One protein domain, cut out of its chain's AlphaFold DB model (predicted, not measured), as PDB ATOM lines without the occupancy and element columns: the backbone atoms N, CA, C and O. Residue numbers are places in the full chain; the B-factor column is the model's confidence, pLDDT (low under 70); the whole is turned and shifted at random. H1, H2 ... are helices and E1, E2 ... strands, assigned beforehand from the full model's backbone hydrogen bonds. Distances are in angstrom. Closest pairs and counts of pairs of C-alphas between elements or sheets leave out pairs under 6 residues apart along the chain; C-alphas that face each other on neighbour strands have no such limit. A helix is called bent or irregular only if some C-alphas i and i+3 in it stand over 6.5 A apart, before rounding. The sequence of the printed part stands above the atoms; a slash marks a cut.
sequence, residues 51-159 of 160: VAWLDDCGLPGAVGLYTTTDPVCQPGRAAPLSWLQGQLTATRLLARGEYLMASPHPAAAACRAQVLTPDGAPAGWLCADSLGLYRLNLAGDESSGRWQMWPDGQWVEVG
ATOM      1  N   VAL A  51     -16.100   2.340  41.601       89.12
ATOM      2  CA  VAL A  51     -17.482   2.590  42.004       89.12
ATOM      3  C   VAL A  51     -17.599   2.342  43.505       89.12
ATOM      4  O   VAL A  51     -17.172   1.296  43.981       89.12
ATOM      5  N   ALA A  52     -18.152   3.284  44.266       90.88
ATOM      6  CA  ALA A  52     -18.397   3.090  45.696       90.88
ATOM      7  C   ALA A  52     -19.703   3.752  46.134       90.88
ATOM      8  O   ALA A  52     -20.102   4.787  45.600       90.88
ATOM      9  N   TRP A  53     -20.360   3.171  47.129       92.81
ATOM     10  CA  TRP A  53     -21.559   3.750  47.721       92.81
ATOM     11  C   TRP A  53     -21.238   5.004  48.535       92.81
ATOM     12  O   TRP A  53     -20.191   5.075  49.177       92.81
ATOM     13  N   LEU A  54     -22.136   5.990  48.510       92.12
ATOM     14  CA  LEU A  54     -21.949   7.263  49.216       92.12
ATOM     15  C   LEU A  54     -22.798   7.385  50.486       92.12
ATOM     16  O   LEU A  54     -22.843   8.457  51.090       92.12
ATOM     17  N   ASP A  55     -23.435   6.299  50.924       90.12
ATOM     18  CA  ASP A  55     -24.238   6.266  52.148       90.12
ATOM     19  C   ASP A  55     -23.423   6.720  53.369       90.12
ATOM     20  O   ASP A  55     -23.843   7.620  54.095       90.12
ATOM     21  N   ASP A  56     -22.202   6.197  53.524       86.94
ATOM     22  CA  ASP A  56     -21.285   6.559  54.618       86.94
ATOM     23  C   ASP A  56     -20.714   7.987  54.474       86.94
ATOM     24  O   ASP A  56     -20.149   8.549  55.410       86.94
ATOM     25  N   CYS A  57     -20.910   8.599  53.306       89.88
ATOM     26  CA  CYS A  57     -20.540   9.976  52.989       89.88
ATOM     27  C   CYS A  57     -21.707  10.963  53.165       89.88
ATOM     28  O   CYS A  57     -21.589  12.127  52.783       89.88
ATOM     29  N   GLY A  58     -22.843  10.512  53.713       88.62
ATOM     30  CA  GLY A  58     -24.034  11.337  53.932       88.62
ATOM     31  C   GLY A  58     -24.895  11.553  52.683       88.62
ATOM     32  O   GLY A  58     -25.783  12.404  52.700       88.62
ATOM     33  N   LEU A  59     -24.658  10.791  51.610       87.81
ATOM     34  CA  LEU A  59     -25.426  10.832  50.364       87.81
ATOM     35  C   LEU A  59     -26.065   9.454  50.101       87.81
ATOM     36  O   LEU A  59     -25.611   8.717  49.220       87.81
ATOM     37  N   PRO A  60     -27.101   9.075  50.872       85.56
ATOM     38  CA  PRO A  60     -27.728   7.764  50.752       85.56
ATOM     39  C   PRO A  60     -28.385   7.576  49.383       85.56
ATOM     40  O   PRO A  60     -28.983   8.499  48.825       85.56
ATOM     41  N   GLY A  61     -28.285   6.362  48.837       83.06
ATOM     42  CA  GLY A  61     -28.846   6.041  47.518       83.06
ATOM     43  C   GLY A  61     -28.115   6.692  46.333       83.06
ATOM     44  O   GLY A  61     -28.636   6.691  45.213       83.06
ATOM     45  N   ALA A  62     -26.916   7.232  46.559       89.75
ATOM     46  CA  ALA A  62     -26.019   7.703  45.516       89.75
ATOM     47  C   ALA A  62     -24.775   6.815  45.412       89.75
ATOM     48  O   ALA A  62     -24.319   6.196  46.376       89.75
ATOM     49  N   VAL A  63     -24.211   6.785  44.210       91.69
ATOM     50  CA  VAL A  63     -22.967   6.094  43.898       91.69
ATOM     51  C   VAL A  63     -21.916   7.110  43.468       91.69
ATOM     52  O   VAL A  63     -22.193   8.031  42.701       91.69
ATOM     53  N   GLY A  64     -20.709   6.960  43.997       92.19
ATOM     54  CA  GLY A  64     -19.543   7.745  43.644       92.19
ATOM     55  C   GLY A  64     -18.677   7.000  42.646       92.19
ATOM     56  O   GLY A  64     -18.465   5.793  42.764       92.19
ATOM     57  N   LEU A  65     -18.167   7.748  41.685       91.06
ATOM     58  CA  LEU A  65     -17.217   7.310  40.686       91.06
ATOM     59  C   LEU A  65     -15.898   8.012  40.981       91.06
ATOM     60  O   LEU A  65     -15.805   9.237  40.880       91.06
ATOM     61  N   TYR A  66     -14.928   7.222  41.419       89.00
ATOM     62  CA  TYR A  66     -13.654   7.687  41.936       89.00
ATOM     63  C   TYR A  66     -12.544   7.399  40.935       89.00
ATOM     64  O   TYR A  66     -12.360   6.253  40.520       89.00
ATOM     65  N   THR A  67     -11.756   8.414  40.616       87.25
ATOM     66  CA  THR A  67     -10.418   8.219  40.057       87.25
ATOM     67  C   THR A  67      -9.462   7.701  41.138       87.25
ATOM     68  O   THR A  67      -9.779   7.685  42.332       87.25
ATOM     69  N   THR A  68      -8.264   7.278  40.737       81.81
ATOM     70  CA  THR A  68      -7.226   6.782  41.658       81.81
ATOM     71  C   THR A  68      -6.758   7.835  42.668       81.81
ATOM     72  O   THR A  68      -6.286   7.474  43.745       81.81
ATOM     73  N   THR A  69      -6.911   9.123  42.351       86.12
ATOM     74  CA  THR A  69      -6.482  10.248  43.195       86.12
ATOM     75  C   THR A  69      -7.596  10.858  44.037       86.12
ATOM     76  O   THR A  69      -7.321  11.729  44.863       86.12
ATOM     77  N   ASP A  70      -8.844  10.435  43.841       89.81
ATOM     78  CA  ASP A  70      -9.985  11.064  44.502       89.81
ATOM     79  C   ASP A  70      -9.991  10.769  46.014       89.81
ATOM     80  O   ASP A  70      -9.870   9.603  46.424       89.81
ATOM     81  N   PRO A  71     -10.173  11.793  46.872       91.06
ATOM     82  CA  PRO A  71     -10.317  11.593  48.307       91.06
ATOM     83  C   PRO A  71     -11.576  10.791  48.636       91.06
ATOM     84  O   PRO A  71     -12.578  10.843  47.924       91.06
ATOM     85  N   VAL A  72     -11.567  10.101  49.778       89.19
ATOM     86  CA  VAL A  72     -12.768   9.439  50.309       89.19
ATOM     87  C   VAL A  72     -13.905  10.460  50.438       89.19
ATOM     88  O   VAL A  72     -13.691  11.576  50.908       89.19
ATOM     89  N   CYS A  73     -15.110  10.073  50.013       92.12
ATOM     90  CA  CYS A  73     -16.306  10.921  49.998       92.12
ATOM     91  C   CYS A  73     -16.252  12.152  49.079       92.12
ATOM     92  O   CYS A  73     -17.145  12.994  49.143       92.12
ATOM     93  N   GLN A  74     -15.258  12.246  48.194       93.56
ATOM     94  CA  GLN A  74     -15.161  13.290  47.173       93.56
ATOM     95  C   GLN A  74     -14.928  12.658  45.796       93.56
ATOM     96  O   GLN A  74     -13.846  12.801  45.229       93.56
ATOM     97  N   PRO A  75     -15.914  11.913  45.264       92.56
ATOM     98  CA  PRO A  75     -15.775  11.328  43.941       92.56
ATOM     99  C   PRO A  75     -15.718  12.432  42.884       92.56
ATOM    100  O   PRO A  75     -16.447  13.423  42.984       92.56
ATOM    101  N   GLY A  76     -14.954  12.216  41.815       89.19
ATOM    102  CA  GLY A  76     -15.001  13.065  40.625       89.19
ATOM    103  C   GLY A  76     -16.415  13.165  40.043       89.19
ATOM    104  O   GLY A  76     -16.777  14.177  39.443       89.19
ATOM    105  N   ARG A  77     -17.257  12.146  40.282       88.94
ATOM    106  CA  ARG A  77     -18.690  12.199  39.983       88.94
ATOM    107  C   ARG A  77     -19.536  11.429  40.994       88.94
ATOM    108  O   ARG A  77     -19.319  10.244  41.218       88.94
ATOM    109  N   ALA A  78     -20.579  12.069  41.515       92.00
ATOM    110  CA  ALA A  78     -21.678  11.399  42.210       92.00
ATOM    111  C   ALA A  78     -22.876  11.234  41.260       92.00
ATOM    112  O   ALA A  78     -23.203  12.145  40.496       92.00
ATOM    113  N   ALA A  79     -23.532  10.078  41.296       91.06
ATOM    114  CA  ALA A  79     -24.692   9.781  40.468       91.06
ATOM    115  C   ALA A  79     -25.814   9.117  41.285       91.06
ATOM    116  O   ALA A  79     -25.533   8.363  42.219       91.06
ATOM    117  N   PRO A  80     -27.092   9.370  40.950       92.31
ATOM    118  CA  PRO A  80     -28.215   8.729  41.625       92.31
ATOM    119  C   PRO A  80     -28.359   7.256  41.214       92.31
ATOM    120  O   PRO A  80     -27.963   6.859  40.116       92.31
ATOM    121  N   LEU A  81     -29.023   6.457  42.056       91.38
ATOM    122  CA  LEU A  81     -29.304   5.045  41.770       91.38
ATOM    123  C   LEU A  81     -30.075   4.828  40.452       91.38
ATOM    124  O   LEU A  81     -29.829   3.851  39.751       91.38
ATOM    125  N   SER A  82     -30.960   5.756  40.073       91.44
ATOM    126  CA  SER A  82     -31.699   5.703  38.802       91.44
ATOM    127  C   SER A  82     -30.787   5.819  37.578       91.44
ATOM    128  O   SER A  82     -31.004   5.135  36.577       91.44
ATOM    129  N   TRP A  83     -29.735   6.643  37.662       91.75
ATOM    130  CA  TRP A  83     -28.717   6.720  36.618       91.75
ATOM    131  C   TRP A  83     -27.962   5.394  36.519       91.75
ATOM    132  O   TRP A  83     -27.824   4.857  35.419       91.75
ATOM    133  N   LEU A  84     -27.543   4.836  37.663       92.00
ATOM    134  CA  LEU A  84     -26.843   3.553  37.706       92.00
ATOM    135  C   LEU A  84     -27.704   2.440  37.096       92.00
ATOM    136  O   LEU A  84     -27.235   1.716  36.227       92.00
ATOM    137  N   GLN A  85     -28.987   2.361  37.458       92.12
ATOM    138  CA  GLN A  85     -29.925   1.400  36.874       92.12
ATOM    139  C   GLN A  85     -29.983   1.508  35.342       92.12
ATOM    140  O   GLN A  85     -29.945   0.485  34.653       92.12
ATOM    141  N   GLY A  86     -30.046   2.729  34.802       89.69
ATOM    142  CA  GLY A  86     -30.037   2.959  33.357       89.69
ATOM    143  C   GLY A  86     -28.774   2.421  32.678       89.69
ATOM    144  O   GLY A  86     -28.868   1.782  31.629       89.69
ATOM    145  N   GLN A  87     -27.608   2.609  33.302       89.12
ATOM    146  CA  GLN A  87     -26.340   2.079  32.794       89.12
ATOM    147  C   GLN A  87     -26.286   0.546  32.856       89.12
ATOM    148  O   GLN A  87     -25.980  -0.105  31.862       89.12
ATOM    149  N   LEU A  88     -26.646  -0.045  33.995       88.38
ATOM    150  CA  LEU A  88     -26.543  -1.493  34.215       88.38
ATOM    151  C   LEU A  88     -27.549  -2.313  33.404       88.38
ATOM    152  O   LEU A  88     -27.303  -3.472  33.069       88.38
ATOM    153  N   THR A  89     -28.683  -1.708  33.057       87.81
ATOM    154  CA  THR A  89     -29.636  -2.317  32.124       87.81
ATOM    155  C   THR A  89     -29.029  -2.407  30.721       87.81
ATOM    156  O   THR A  89     -29.218  -3.408  30.030       87.81
ATOM    157  N   ALA A  90     -28.261  -1.396  30.296       83.31
ATOM    158  CA  ALA A  90     -27.586  -1.404  28.999       83.31
ATOM    159  C   ALA A  90     -26.458  -2.452  28.930       83.31
ATOM    160  O   ALA A  90     -26.219  -3.017  27.862       83.31
ATOM    161  N   THR A  91     -25.820  -2.762  30.062       78.00
ATOM    162  CA  THR A  91     -24.746  -3.768  30.164       78.00
ATOM    163  C   THR A  91     -25.244  -5.184  30.447       78.00
ATOM    164  O   THR A  91     -24.452  -6.119  30.426       78.00
ATOM    165  N   ARG A  92     -26.556  -5.364  30.668       82.06
ATOM    166  CA  ARG A  92     -27.204  -6.633  31.055       82.06
ATOM    167  C   ARG A  92     -26.799  -7.176  32.430       82.06
ATOM    168  O   ARG A  92     -27.112  -8.326  32.727       82.06
ATOM    169  N   LEU A  93     -26.177  -6.361  33.284       83.56
ATOM    170  CA  LEU A  93     -25.994  -6.721  34.695       83.56
ATOM    171  C   LEU A  93     -27.351  -6.815  35.420       83.56
ATOM    172  O   LEU A  93     -27.548  -7.645  36.312       83.56
ATOM    173  N   LEU A  94     -28.304  -5.981  34.996       90.06
ATOM    174  CA  LEU A  94     -29.716  -6.120  35.335       90.06
ATOM    175  C   LEU A  94     -30.456  -6.817  34.195       90.06
ATOM    176  O   LEU A  94     -30.320  -6.449  33.022       90.06
ATOM    177  N   ALA A  95     -31.263  -7.816  34.543       88.94
ATOM    178  CA  ALA A  95     -32.179  -8.441  33.610       88.94
ATOM    179  C   ALA A  95     -33.280  -7.452  33.206       88.94
ATOM    180  O   ALA A  95     -33.567  -6.458  33.877       88.94
ATOM    181  N   ARG A  96     -33.923  -7.720  32.066       88.00
ATOM    182  CA  ARG A  96     -34.962  -6.835  31.536       88.00
ATOM    183  C   ARG A  96     -36.097  -6.670  32.554       88.00
ATOM    184  O   ARG A  96     -36.768  -7.638  32.893       88.00
ATOM    185  N   GLY A  97     -36.347  -5.420  32.940       90.50
ATOM    186  CA  GLY A  97     -37.426  -5.042  33.854       90.50
ATOM    187  C   GLY A  97     -37.067  -5.149  35.335       90.50
ATOM    188  O   GLY A  97     -37.885  -4.762  36.165       90.50
ATOM    189  N   GLU A  98     -35.865  -5.621  35.675       94.94
ATOM    190  CA  GLU A  98     -35.358  -5.474  37.034       94.94
ATOM    191  C   GLU A  98     -35.075  -4.003  37.345       94.94
ATOM    192  O   GLU A  98     -34.728  -3.207  36.465       94.94
ATOM    193  N   TYR A  99     -35.209  -3.644  38.617       95.19
ATOM    194  CA  TYR A  99     -34.934  -2.298  39.090       95.19
ATOM    195  C   TYR A  99     -34.192  -2.305  40.421       95.19
ATOM    196  O   TYR A  99     -34.177  -3.296  41.154       95.19
ATOM    197  N   LEU A 100     -33.529  -1.185  40.703       94.62
ATOM    198  CA  LEU A 100     -32.738  -0.998  41.909       94.62
ATOM    199  C   LEU A 100     -33.533  -0.211  42.939       94.62
ATOM    200  O   LEU A 100     -34.126   0.824  42.633       94.62
ATOM    201  N   MET A 101     -33.470  -0.665  44.182       93.44
ATOM    202  CA  MET A 101     -34.022   0.047  45.324       93.44
ATOM    203  C   MET A 101     -32.945   0.192  46.391       93.44
ATOM    204  O   MET A 101     -32.334  -0.797  46.791       93.44
ATOM    205  N   ALA A 102     -32.702   1.418  46.859       90.94
ATOM    206  CA  ALA A 102     -31.823   1.636  48.002       90.94
ATOM    207  C   ALA A 102     -32.392   0.892  49.219       90.94
ATOM    208  O   ALA A 102     -33.592   0.974  49.488       90.94
ATOM    209  N   SER A 103     -31.547   0.155  49.934       87.06
ATOM    210  CA  SER A 103     -31.977  -0.637  51.083       87.06
ATOM    211  C   SER A 103     -31.343  -0.116  52.370       87.06
ATOM    212  O   SER A 103     -30.115  -0.095  52.470       87.06
ATOM    213  N   PRO A 104     -32.147   0.230  53.392       77.50
ATOM    214  CA  PRO A 104     -31.628   0.607  54.706       77.50
ATOM    215  C   PRO A 104     -31.072  -0.589  55.498       77.50
ATOM    216  O   PRO A 104     -30.414  -0.394  56.515       77.50
ATOM    217  N   HIS A 105     -31.320  -1.823  55.042       83.75
ATOM    218  CA  HIS A 105     -30.866  -3.054  55.693       83.75
ATOM    219  C   HIS A 105     -30.096  -3.909  54.683       83.75
ATOM    220  O   HIS A 105     -30.664  -4.834  54.096       83.75
ATOM    221  N   PRO A 106     -28.829  -3.574  54.397       83.81
ATOM    222  CA  PRO A 106     -28.062  -4.282  53.387       83.81
ATOM    223  C   PRO A 106     -27.686  -5.696  53.838       83.81
ATOM    224  O   PRO A 106     -27.359  -5.919  55.001       83.81
ATOM    225  N   ALA A 107     -27.669  -6.648  52.899       82.25
ATOM    226  CA  ALA A 107     -27.247  -8.025  53.183       82.25
ATOM    227  C   ALA A 107     -25.764  -8.145  53.584       82.25
ATOM    228  O   ALA A 107     -25.389  -9.086  54.278       82.25
ATOM    229  N   ALA A 108     -24.923  -7.198  53.158       85.75
ATOM    230  CA  ALA A 108     -23.509  -7.126  53.510       85.75
ATOM    231  C   ALA A 108     -23.005  -5.678  53.456       85.75
ATOM    232  O   ALA A 108     -23.600  -4.826  52.797       85.75
ATOM    233  N   ALA A 109     -21.857  -5.410  54.087       84.56
ATOM    234  CA  ALA A 109     -21.265  -4.072  54.144       84.56
ATOM    235  C   ALA A 109     -20.960  -3.469  52.759       84.56
ATOM    236  O   ALA A 109     -21.020  -2.253  52.616       84.56
ATOM    237  N   ALA A 110     -20.693  -4.294  51.743       90.88
ATOM    238  CA  ALA A 110     -20.447  -3.848  50.370       90.88
ATOM    239  C   ALA A 110     -21.732  -3.604  49.557       90.88
ATOM    240  O   ALA A 110     -21.672  -3.071  48.453       90.88
ATOM    241  N   CYS A 111     -22.900  -3.996  50.067       92.62
ATOM    242  CA  CYS A 111     -24.169  -3.909  49.350       92.62
ATOM    243  C   CYS A 111     -24.991  -2.731  49.876       92.62
ATOM    244  O   CYS A 111     -25.005  -2.468  51.077       92.62
ATOM    245  N   ARG A 112     -25.677  -2.005  48.989       93.38
ATOM    246  CA  ARG A 112     -26.573  -0.892  49.377       93.38
ATOM    247  C   ARG A 112     -27.863  -0.829  48.571       93.38
ATOM    248  O   ARG A 112     -28.808  -0.170  48.998       93.38
ATOM    249  N   ALA A 113     -27.947  -1.544  47.451       93.56
ATOM    250  CA  ALA A 113     -29.168  -1.622  46.661       93.56
ATOM    251  C   ALA A 113     -29.669  -3.063  46.549       93.56
ATOM    252  O   ALA A 113     -28.904  -3.989  46.285       93.56
ATOM    253  N   GLN A 114     -30.970  -3.239  46.747       95.12
ATOM    254  CA  GLN A 114     -31.674  -4.471  46.442       95.12
ATOM    255  C   GLN A 114     -32.059  -4.464  44.962       95.12
ATOM    256  O   GLN A 114     -32.528  -3.448  44.441       95.12
ATOM    257  N   VAL A 115     -31.852  -5.593  44.291       95.19
ATOM    258  CA  VAL A 115     -32.355  -5.820  42.936       95.19
ATOM    259  C   VAL A 115     -33.730  -6.453  43.065       95.19
ATOM    260  O   VAL A 115     -33.873  -7.475  43.740       95.19
ATOM    261  N   LEU A 116     -34.728  -5.847  42.437       95.75
ATOM    262  CA  LEU A 116     -36.105  -6.321  42.441       95.75
ATOM    263  C   LEU A 116     -36.517  -6.737  41.029       95.75
ATOM    264  O   LEU A 116     -36.135  -6.096  40.049       95.75
ATOM    265  N   THR A 117     -37.287  -7.816  40.932       95.62
ATOM    266  CA  THR A 117     -37.959  -8.249  39.703       95.62
ATOM    267  C   THR A 117     -39.083  -7.270  39.321       95.62
ATOM    268  O   THR A 117     -39.489  -6.454  40.151       95.62
ATOM    269  N   PRO A 118     -39.646  -7.340  38.097       94.69
ATOM    270  CA  PRO A 118     -40.732  -6.447  37.677       94.69
ATOM    271  C   PRO A 118     -41.990  -6.494  38.561       94.69
ATOM    272  O   PRO A 118     -42.724  -5.513  38.641       94.69
ATOM    273  N   ASP A 119     -42.253  -7.629  39.206       95.62
ATOM    274  CA  ASP A 119     -43.343  -7.843  40.165       95.62
ATOM    275  C   ASP A 119     -42.982  -7.424  41.603       95.62
ATOM    276  O   ASP A 119     -43.803  -7.543  42.510       95.62
ATOM    277  N   GLY A 120     -41.775  -6.892  41.814       94.06
ATOM    278  CA  GLY A 120     -41.299  -6.374  43.097       94.06
ATOM    279  C   GLY A 120     -40.716  -7.433  44.031       94.06
ATOM    280  O   GLY A 120     -40.425  -7.125  45.188       94.06
ATOM    281  N   ALA A 121     -40.522  -8.668  43.565       95.25
ATOM    282  CA  ALA A 121     -39.875  -9.705  44.354       95.25
ATOM    283  C   ALA A 121     -38.353  -9.465  44.431       95.25
ATOM    284  O   ALA A 121     -37.733  -9.046  43.451       95.25
ATOM    285  N   PRO A 122     -37.705  -9.743  45.575       94.44
ATOM    286  CA  PRO A 122     -36.252  -9.698  45.669       94.44
ATOM    287  C   PRO A 122     -35.585 -10.661  44.685       94.44
ATOM    288  O   PRO A 122     -35.876 -11.851  44.687       94.44
ATOM    289  N   ALA A 123     -34.650 -10.154  43.882       93.88
ATOM    290  CA  ALA A 123     -33.855 -10.923  42.921       93.88
ATOM    291  C   ALA A 123     -32.368 -11.003  43.301       93.88
ATOM    292  O   ALA A 123     -31.600 -11.745  42.683       93.88
ATOM    293  N   GLY A 124     -31.935 -10.202  44.276       94.69
ATOM    294  CA  GLY A 124     -30.551 -10.156  44.722       94.69
ATOM    295  C   GLY A 124     -30.149  -8.800  45.283       94.69
ATOM    296  O   GLY A 124     -30.990  -7.977  45.653       94.69
ATOM    297  N   TRP A 125     -28.843  -8.575  45.314       95.06
ATOM    298  CA  TRP A 125     -28.222  -7.363  45.827       95.06
ATOM    299  C   TRP A 125     -27.193  -6.838  44.845       95.06
ATOM    300  O   TRP A 125     -26.487  -7.610  44.201       95.06
ATOM    301  N   LEU A 126     -27.101  -5.519  44.758       94.69
ATOM    302  CA  LEU A 126     -26.039  -4.832  44.051       94.69
ATOM    303  C   LEU A 126     -25.031  -4.312  45.076       94.69
ATOM    304  O   LEU A 126     -25.396  -3.646  46.057       94.69
ATOM    305  N   CYS A 127     -23.767  -4.638  44.841       92.75
ATOM    306  CA  CYS A 127     -22.671  -4.426  45.769       92.75
ATOM    307  C   CYS A 127     -21.486  -3.771  45.050       92.75
ATOM    308  O   CYS A 127     -21.360  -3.881  43.832       92.75
ATOM    309  N   ALA A 128     -20.651  -3.055  45.798       91.62
ATOM    310  CA  ALA A 128     -19.494  -2.340  45.281       91.62
ATOM    311  C   ALA A 128     -18.328  -2.472  46.263       91.62
ATOM    312  O   ALA A 128     -18.494  -2.219  47.459       91.62
ATOM    313  N   ASP A 129     -17.156  -2.837  45.756       88.94
ATOM    314  CA  ASP A 129     -15.903  -2.850  46.508       88.94
ATOM    315  C   ASP A 129     -14.734  -2.319  45.657       88.94
ATOM    316  O   ASP A 129     -14.928  -1.692  44.613       88.94
ATOM    317  N   SER A 130     -13.495  -2.521  46.114       83.38
ATOM    318  CA  SER A 130     -12.299  -2.052  45.405       83.38
ATOM    319  C   SER A 130     -12.072  -2.718  44.044       83.38
ATOM    320  O   SER A 130     -11.303  -2.178  43.252       83.38
ATOM    321  N   LEU A 131     -12.710  -3.856  43.765       84.50
ATOM    322  CA  LEU A 131     -12.607  -4.586  42.500       84.50
ATOM    323  C   LEU A 131     -13.739  -4.237  41.527       84.50
ATOM    324  O   LEU A 131     -13.674  -4.616  40.358       84.50
ATOM    325  N   GLY A 132     -14.755  -3.506  41.985       87.75
ATOM    326  CA  GLY A 132     -15.828  -2.985  41.149       87.75
ATOM    327  C   GLY A 132     -17.220  -3.289  41.685       87.75
ATOM    328  O   GLY A 132     -17.421  -3.648  42.844       87.75
ATOM    329  N   LEU A 133     -18.193  -3.104  40.801       91.50
ATOM    330  CA  LEU A 133     -19.600  -3.365  41.038       91.50
ATOM    331  C   LEU A 133     -19.930  -4.818  40.688       91.50
ATOM    332  O   LEU A 133     -19.530  -5.310  39.639       91.50
ATOM    333  N   TYR A 134     -20.690  -5.500  41.530       91.69
ATOM    334  CA  TYR A 134     -21.067  -6.893  41.305       91.69
ATOM    335  C   TYR A 134     -22.450  -7.178  41.879       91.69
ATOM    336  O   TYR A 134     -22.978  -6.423  42.705       91.69
ATOM    337  N   ARG A 135     -23.056  -8.271  41.416       92.81
ATOM    338  CA  ARG A 135     -24.371  -8.715  41.865       92.81
ATOM    339  C   ARG A 135     -24.246  -9.974  42.707       92.81
ATOM    340  O   ARG A 135     -23.601 -10.933  42.300       92.81
ATOM    341  N   LEU A 136     -24.932  -9.987  43.845       93.44
ATOM    342  CA  LEU A 136     -25.198 -11.202  44.608       93.44
ATOM    343  C   LEU A 136     -26.616 -11.703  44.315       93.44
ATOM    344  O   LEU A 136     -27.552 -10.906  44.195       93.44
ATOM    345  N   ASN A 137     -26.796 -13.020  44.234       92.56
ATOM    346  CA  ASN A 137     -28.116 -13.646  44.266       92.56
ATOM    347  C   ASN A 137     -28.700 -13.620  45.700       92.56
ATOM    348  O   ASN A 137     -28.090 -13.111  46.641       92.56
ATOM    349  N   LEU A 138     -29.900 -14.177  45.886       92.12
ATOM    350  CA  LEU A 138     -30.536 -14.256  47.210       92.12
ATOM    351  C   LEU A 138     -29.817 -15.184  48.200       92.12
ATOM    352  O   LEU A 138     -30.000 -15.025  49.403       92.12
ATOM    353  N   ALA A 139     -29.026 -16.139  47.710       91.12
ATOM    354  CA  ALA A 139     -28.205 -17.015  48.544       91.12
ATOM    355  C   ALA A 139     -26.915 -16.325  49.027       91.12
ATOM    356  O   ALA A 139     -26.253 -16.836  49.926       91.12
ATOM    357  N   GLY A 140     -26.590 -15.148  48.478       89.31
ATOM    358  CA  GLY A 140     -25.368 -14.409  48.782       89.31
ATOM    359  C   GLY A 140     -24.183 -14.774  47.889       89.31
ATOM    360  O   GLY A 140     -23.095 -14.254  48.118       89.31
ATOM    361  N   ASP A 141     -24.385 -15.610  46.868       91.19
ATOM    362  CA  ASP A 141     -23.343 -15.932  45.893       91.19
ATOM    363  C   ASP A 141     -23.281 -14.864  44.805       91.19
ATOM    364  O   ASP A 141     -24.310 -14.357  44.343       91.19
ATOM    365  N   GLU A 142     -22.067 -14.550  44.364       88.75
ATOM    366  CA  GLU A 142     -21.836 -13.662  43.230       88.75
ATOM    367  C   GLU A 142     -22.404 -14.309  41.956       88.75
ATOM    368  O   GLU A 142     -22.018 -15.412  41.571       88.75
ATOM    369  N   SER A 143     -23.399 -13.659  41.348       81.88
ATOM    370  CA  SER A 143     -24.174 -14.212  40.229       81.88
ATOM    371  C   SER A 143     -23.787 -13.640  38.867       81.88
ATOM    372  O   SER A 143     -24.324 -14.063  37.843       81.88
ATOM    373  N   SER A 144     -22.865 -12.683  38.853       75.81
ATOM    374  CA  SER A 144     -22.328 -12.017  37.671       75.81
ATOM    375  C   SER A 144     -20.831 -11.809  37.851       75.81
ATOM    376  O   SER A 144     -20.388 -11.686  38.987       75.81
ATOM    377  N   GLY A 145     -20.070 -11.645  36.766       84.44
ATOM    378  CA  GLY A 145     -18.733 -11.069  36.889       84.44
ATOM    379  C   GLY A 145     -18.775  -9.658  37.484       84.44
ATOM    380  O   GLY A 145     -19.845  -9.070  37.718       84.44
ATOM    381  N   ARG A 146     -17.591  -9.104  37.736       88.44
ATOM    382  CA  ARG A 146     -17.440  -7.762  38.310       88.44
ATOM    383  C   ARG A 146     -17.389  -6.730  37.206       88.44
ATOM    384  O   ARG A 146     -16.934  -7.015  36.110       88.44
ATOM    385  N   TRP A 147     -17.832  -5.518  37.494       89.00
ATOM    386  CA  TRP A 147     -17.969  -4.451  36.514       89.00
ATOM    387  C   TRP A 147     -17.282  -3.186  37.000       89.00
ATOM    388  O   TRP A 147     -17.507  -2.719  38.117       89.00
ATOM    389  N   GLN A 148     -16.468  -2.596  36.135       87.94
ATOM    390  CA  GLN A 148     -15.844  -1.298  36.361       87.94
ATOM    391  C   GLN A 148     -16.223  -0.343  35.234       87.94
ATOM    392  O   GLN A 148     -16.564  -0.775  34.130       87.94
ATOM    393  N   MET A 149     -16.183   0.956  35.518       86.75
ATOM    394  CA  MET A 149     -16.484   1.981  34.524       86.75
ATOM    395  C   MET A 149     -15.198   2.668  34.075       86.75
ATOM    396  O   MET A 149     -14.333   2.989  34.883       86.75
ATOM    397  N   TRP A 150     -15.062   2.886  32.778       85.62
ATOM    398  CA  TRP A 150     -13.987   3.657  32.177       85.62
ATOM    399  C   TRP A 150     -14.305   5.159  32.240       85.62
ATOM    400  O   TRP A 150     -15.478   5.539  32.346       85.62
ATOM    401  N   PRO A 151     -13.290   6.037  32.143       79.88
ATOM    402  CA  PRO A 151     -13.498   7.488  32.146       79.88
ATOM    403  C   PRO A 151     -14.392   8.006  31.011       79.88
ATOM    404  O   PRO A 151     -15.018   9.054  31.146       79.88
ATOM    405  N   ASP A 152     -14.477   7.274  29.898       80.81
ATOM    406  CA  ASP A 152     -15.367   7.574  28.771       80.81
ATOM    407  C   ASP A 152     -16.829   7.143  29.012       80.81
ATOM    408  O   ASP A 152     -17.691   7.335  28.154       80.81
ATOM    409  N   GLY A 153     -17.121   6.587  30.192       79.44
ATOM    410  CA  GLY A 153     -18.441   6.117  30.597       79.44
ATOM    411  C   GLY A 153     -18.769   4.694  30.149       79.44
ATOM    412  O   GLY A 153     -19.887   4.239  30.396       79.44
ATOM    413  N   GLN A 154     -17.841   3.977  29.504       85.25
ATOM    414  CA  GLN A 154     -18.055   2.574  29.158       85.25
ATOM    415  C   GLN A 154     -17.947   1.674  30.388       85.25
ATOM    416  O   GLN A 154     -17.072   1.843  31.227       85.25
ATOM    417  N   TRP A 155     -18.825   0.683  30.483       86.81
ATOM    418  CA  TRP A 155     -18.755  -0.348  31.514       86.81
ATOM    419  C   TRP A 155     -18.105  -1.600  30.949       86.81
ATOM    420  O   TRP A 155     -18.482  -2.065  29.871       86.81
ATOM    421  N   VAL A 156     -17.160  -2.154  31.696       86.06
ATOM    422  CA  VAL A 156     -16.393  -3.329  31.298       86.06
ATOM    423  C   VAL A 156     -16.448  -4.361  32.410       86.06
ATOM    424  O   VAL A 156     -16.258  -4.038  33.584       86.06
ATOM    425  N   GLU A 157     -16.721  -5.602  32.026       87.44
ATOM    426  CA  GLU A 157     -16.632  -6.749  32.918       87.44
ATOM    427  C   GLU A 157     -15.151  -7.079  33.172       87.44
ATOM    428  O   GLU A 157     -14.353  -7.197  32.241       87.44
ATOM    429  N   VAL A 158     -14.768  -7.183  34.440       81.88
ATOM    430  CA  VAL A 158     -13.398  -7.374  34.914       81.88
ATOM    431  C   VAL A 158     -13.350  -8.596  35.823       81.88
ATOM    432  O   VAL A 158     -13.786  -8.562  36.966       81.88
ATOM    433  N   GLY A 159     -12.787  -9.685  35.306       67.81
ATOM    434  CA  GLY A 159     -12.690 -10.950  36.028       67.81
ATOM    435  C   GLY A 159     -13.897 -11.856  35.791       67.81
ATOM    436  O   GLY A 159     -15.018 -11.544  36.192       67.81
TER     437      GLY A 159
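AT A GLANCE: This is residues 51 to 159 of the 160 residues of an uncharacterized protein of Chloroflexi bacterium (UniProt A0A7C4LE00). The main part is a strongly twisted, bent-over wall of four antiparallel strands, E4 to E7, with the hairpin E8 and E9 beside its E7 edge and the helix H1 packed across one face near its E4 edge. A smaller three-stranded sheet, E1 to E3, meets E6 and E7 through its edge strand E1, and H1 leads from the end of E3 to the wall. The printed part has 109 residues with nine named strands and one named helix, in the order E1 E2 E3 H1 E4 E5 E6 E7 E8 E9; the sheets run E4 E5 E6 E7, E1 E2 E3 and E8 E9, all antiparallel. The class is mixed, helices and strands, though under half of the printed residues are in named elements. The whole is compact, with a radius of gyration of the C-alphas of 13.0 A and spans of 39 by 27 by 23 A.

IN THESE COORDINATES: Start with the largest sheet and find C-alpha 99 at (-34.934, -2.298, 39.090), where E4 begins; it takes residues 99 to 102. E5, residues 111 to 116, is 14.0 A long, and E6, residues 122 to 129, is the longest strand at 21.5 A. E7 takes residues 132 to 136 and measures 12.9 A. In the smaller sheet look for E1 at residues 51 to 53, E2 at residues 62 to 66, 12.9 A long, and E3 at residues 77 to 80. From C-alpha 81 at (-29.304, 5.045, 41.770) H1 runs to residue 91, over 15.3 A. E8 is residues 146 to 149, and E9, residues 155 to 158, ends at C-alpha 158 at (-13.398, -7.374, 34.914).

HOW THE PARTS SIT: Residues 99 to 136 hold a meander, each strand the antiparallel neighbour of the one before: E4, E5, E6 and E7, with E4 and E7 as edge strands. From edge to edge the strands' lines turn by 77 degrees. Look at N 101 and O 114, 2.9 A, for the hairpin E4 and E5; at N 126 and O 113, 2.8 A, for the hairpin E5 and E6; and at N 127 and O 134, 2.9 A, for the hairpin E6 and E7. H1 is on this sheet at a height over the sheet of 7.5 A; it runs across the strands, at 67 degrees to E5 on the local plane, and lies only just over E5, with 3 of its C-alphas. Its closest C-alphas to E4 are those of Gln 85 and Leu 100, 6.2 A apart. In H1 every O i to N i+4 pair is within hydrogen-bond range. Beyond E7, the closest C-alphas of E7 and E8 are those of Tyr 134 and Arg 146, 4.8 A apart. E8 and E9 form a hairpin, with N 148 and O 156 at 2.9 A, and E7 and E9 are near each other, with 7 pairs of C-alphas within 10 A. E1, E2 and E3 make a second meander, with N 64 and O 52 at 2.8 A and N 63 and O 79 at 2.9 A. The closest C-alphas of E1 and E6 are those of Ala 52 and Ala 128, 5.6 A apart. H1 only grazes this sheet with its residues 81 to 84. Among the pairs that stay apart are E3 and E6, and E4 and E9.

THE WHOLE: The two C-alphas farthest apart are those of Thr 69, between E2 and E3, and Asp 119, between E5 and E6, at 41.2 A. The printed part has no cut, and none of its links is long. The mean pLDDT of the printed part is 89.0, and residue 159 alone is under 70.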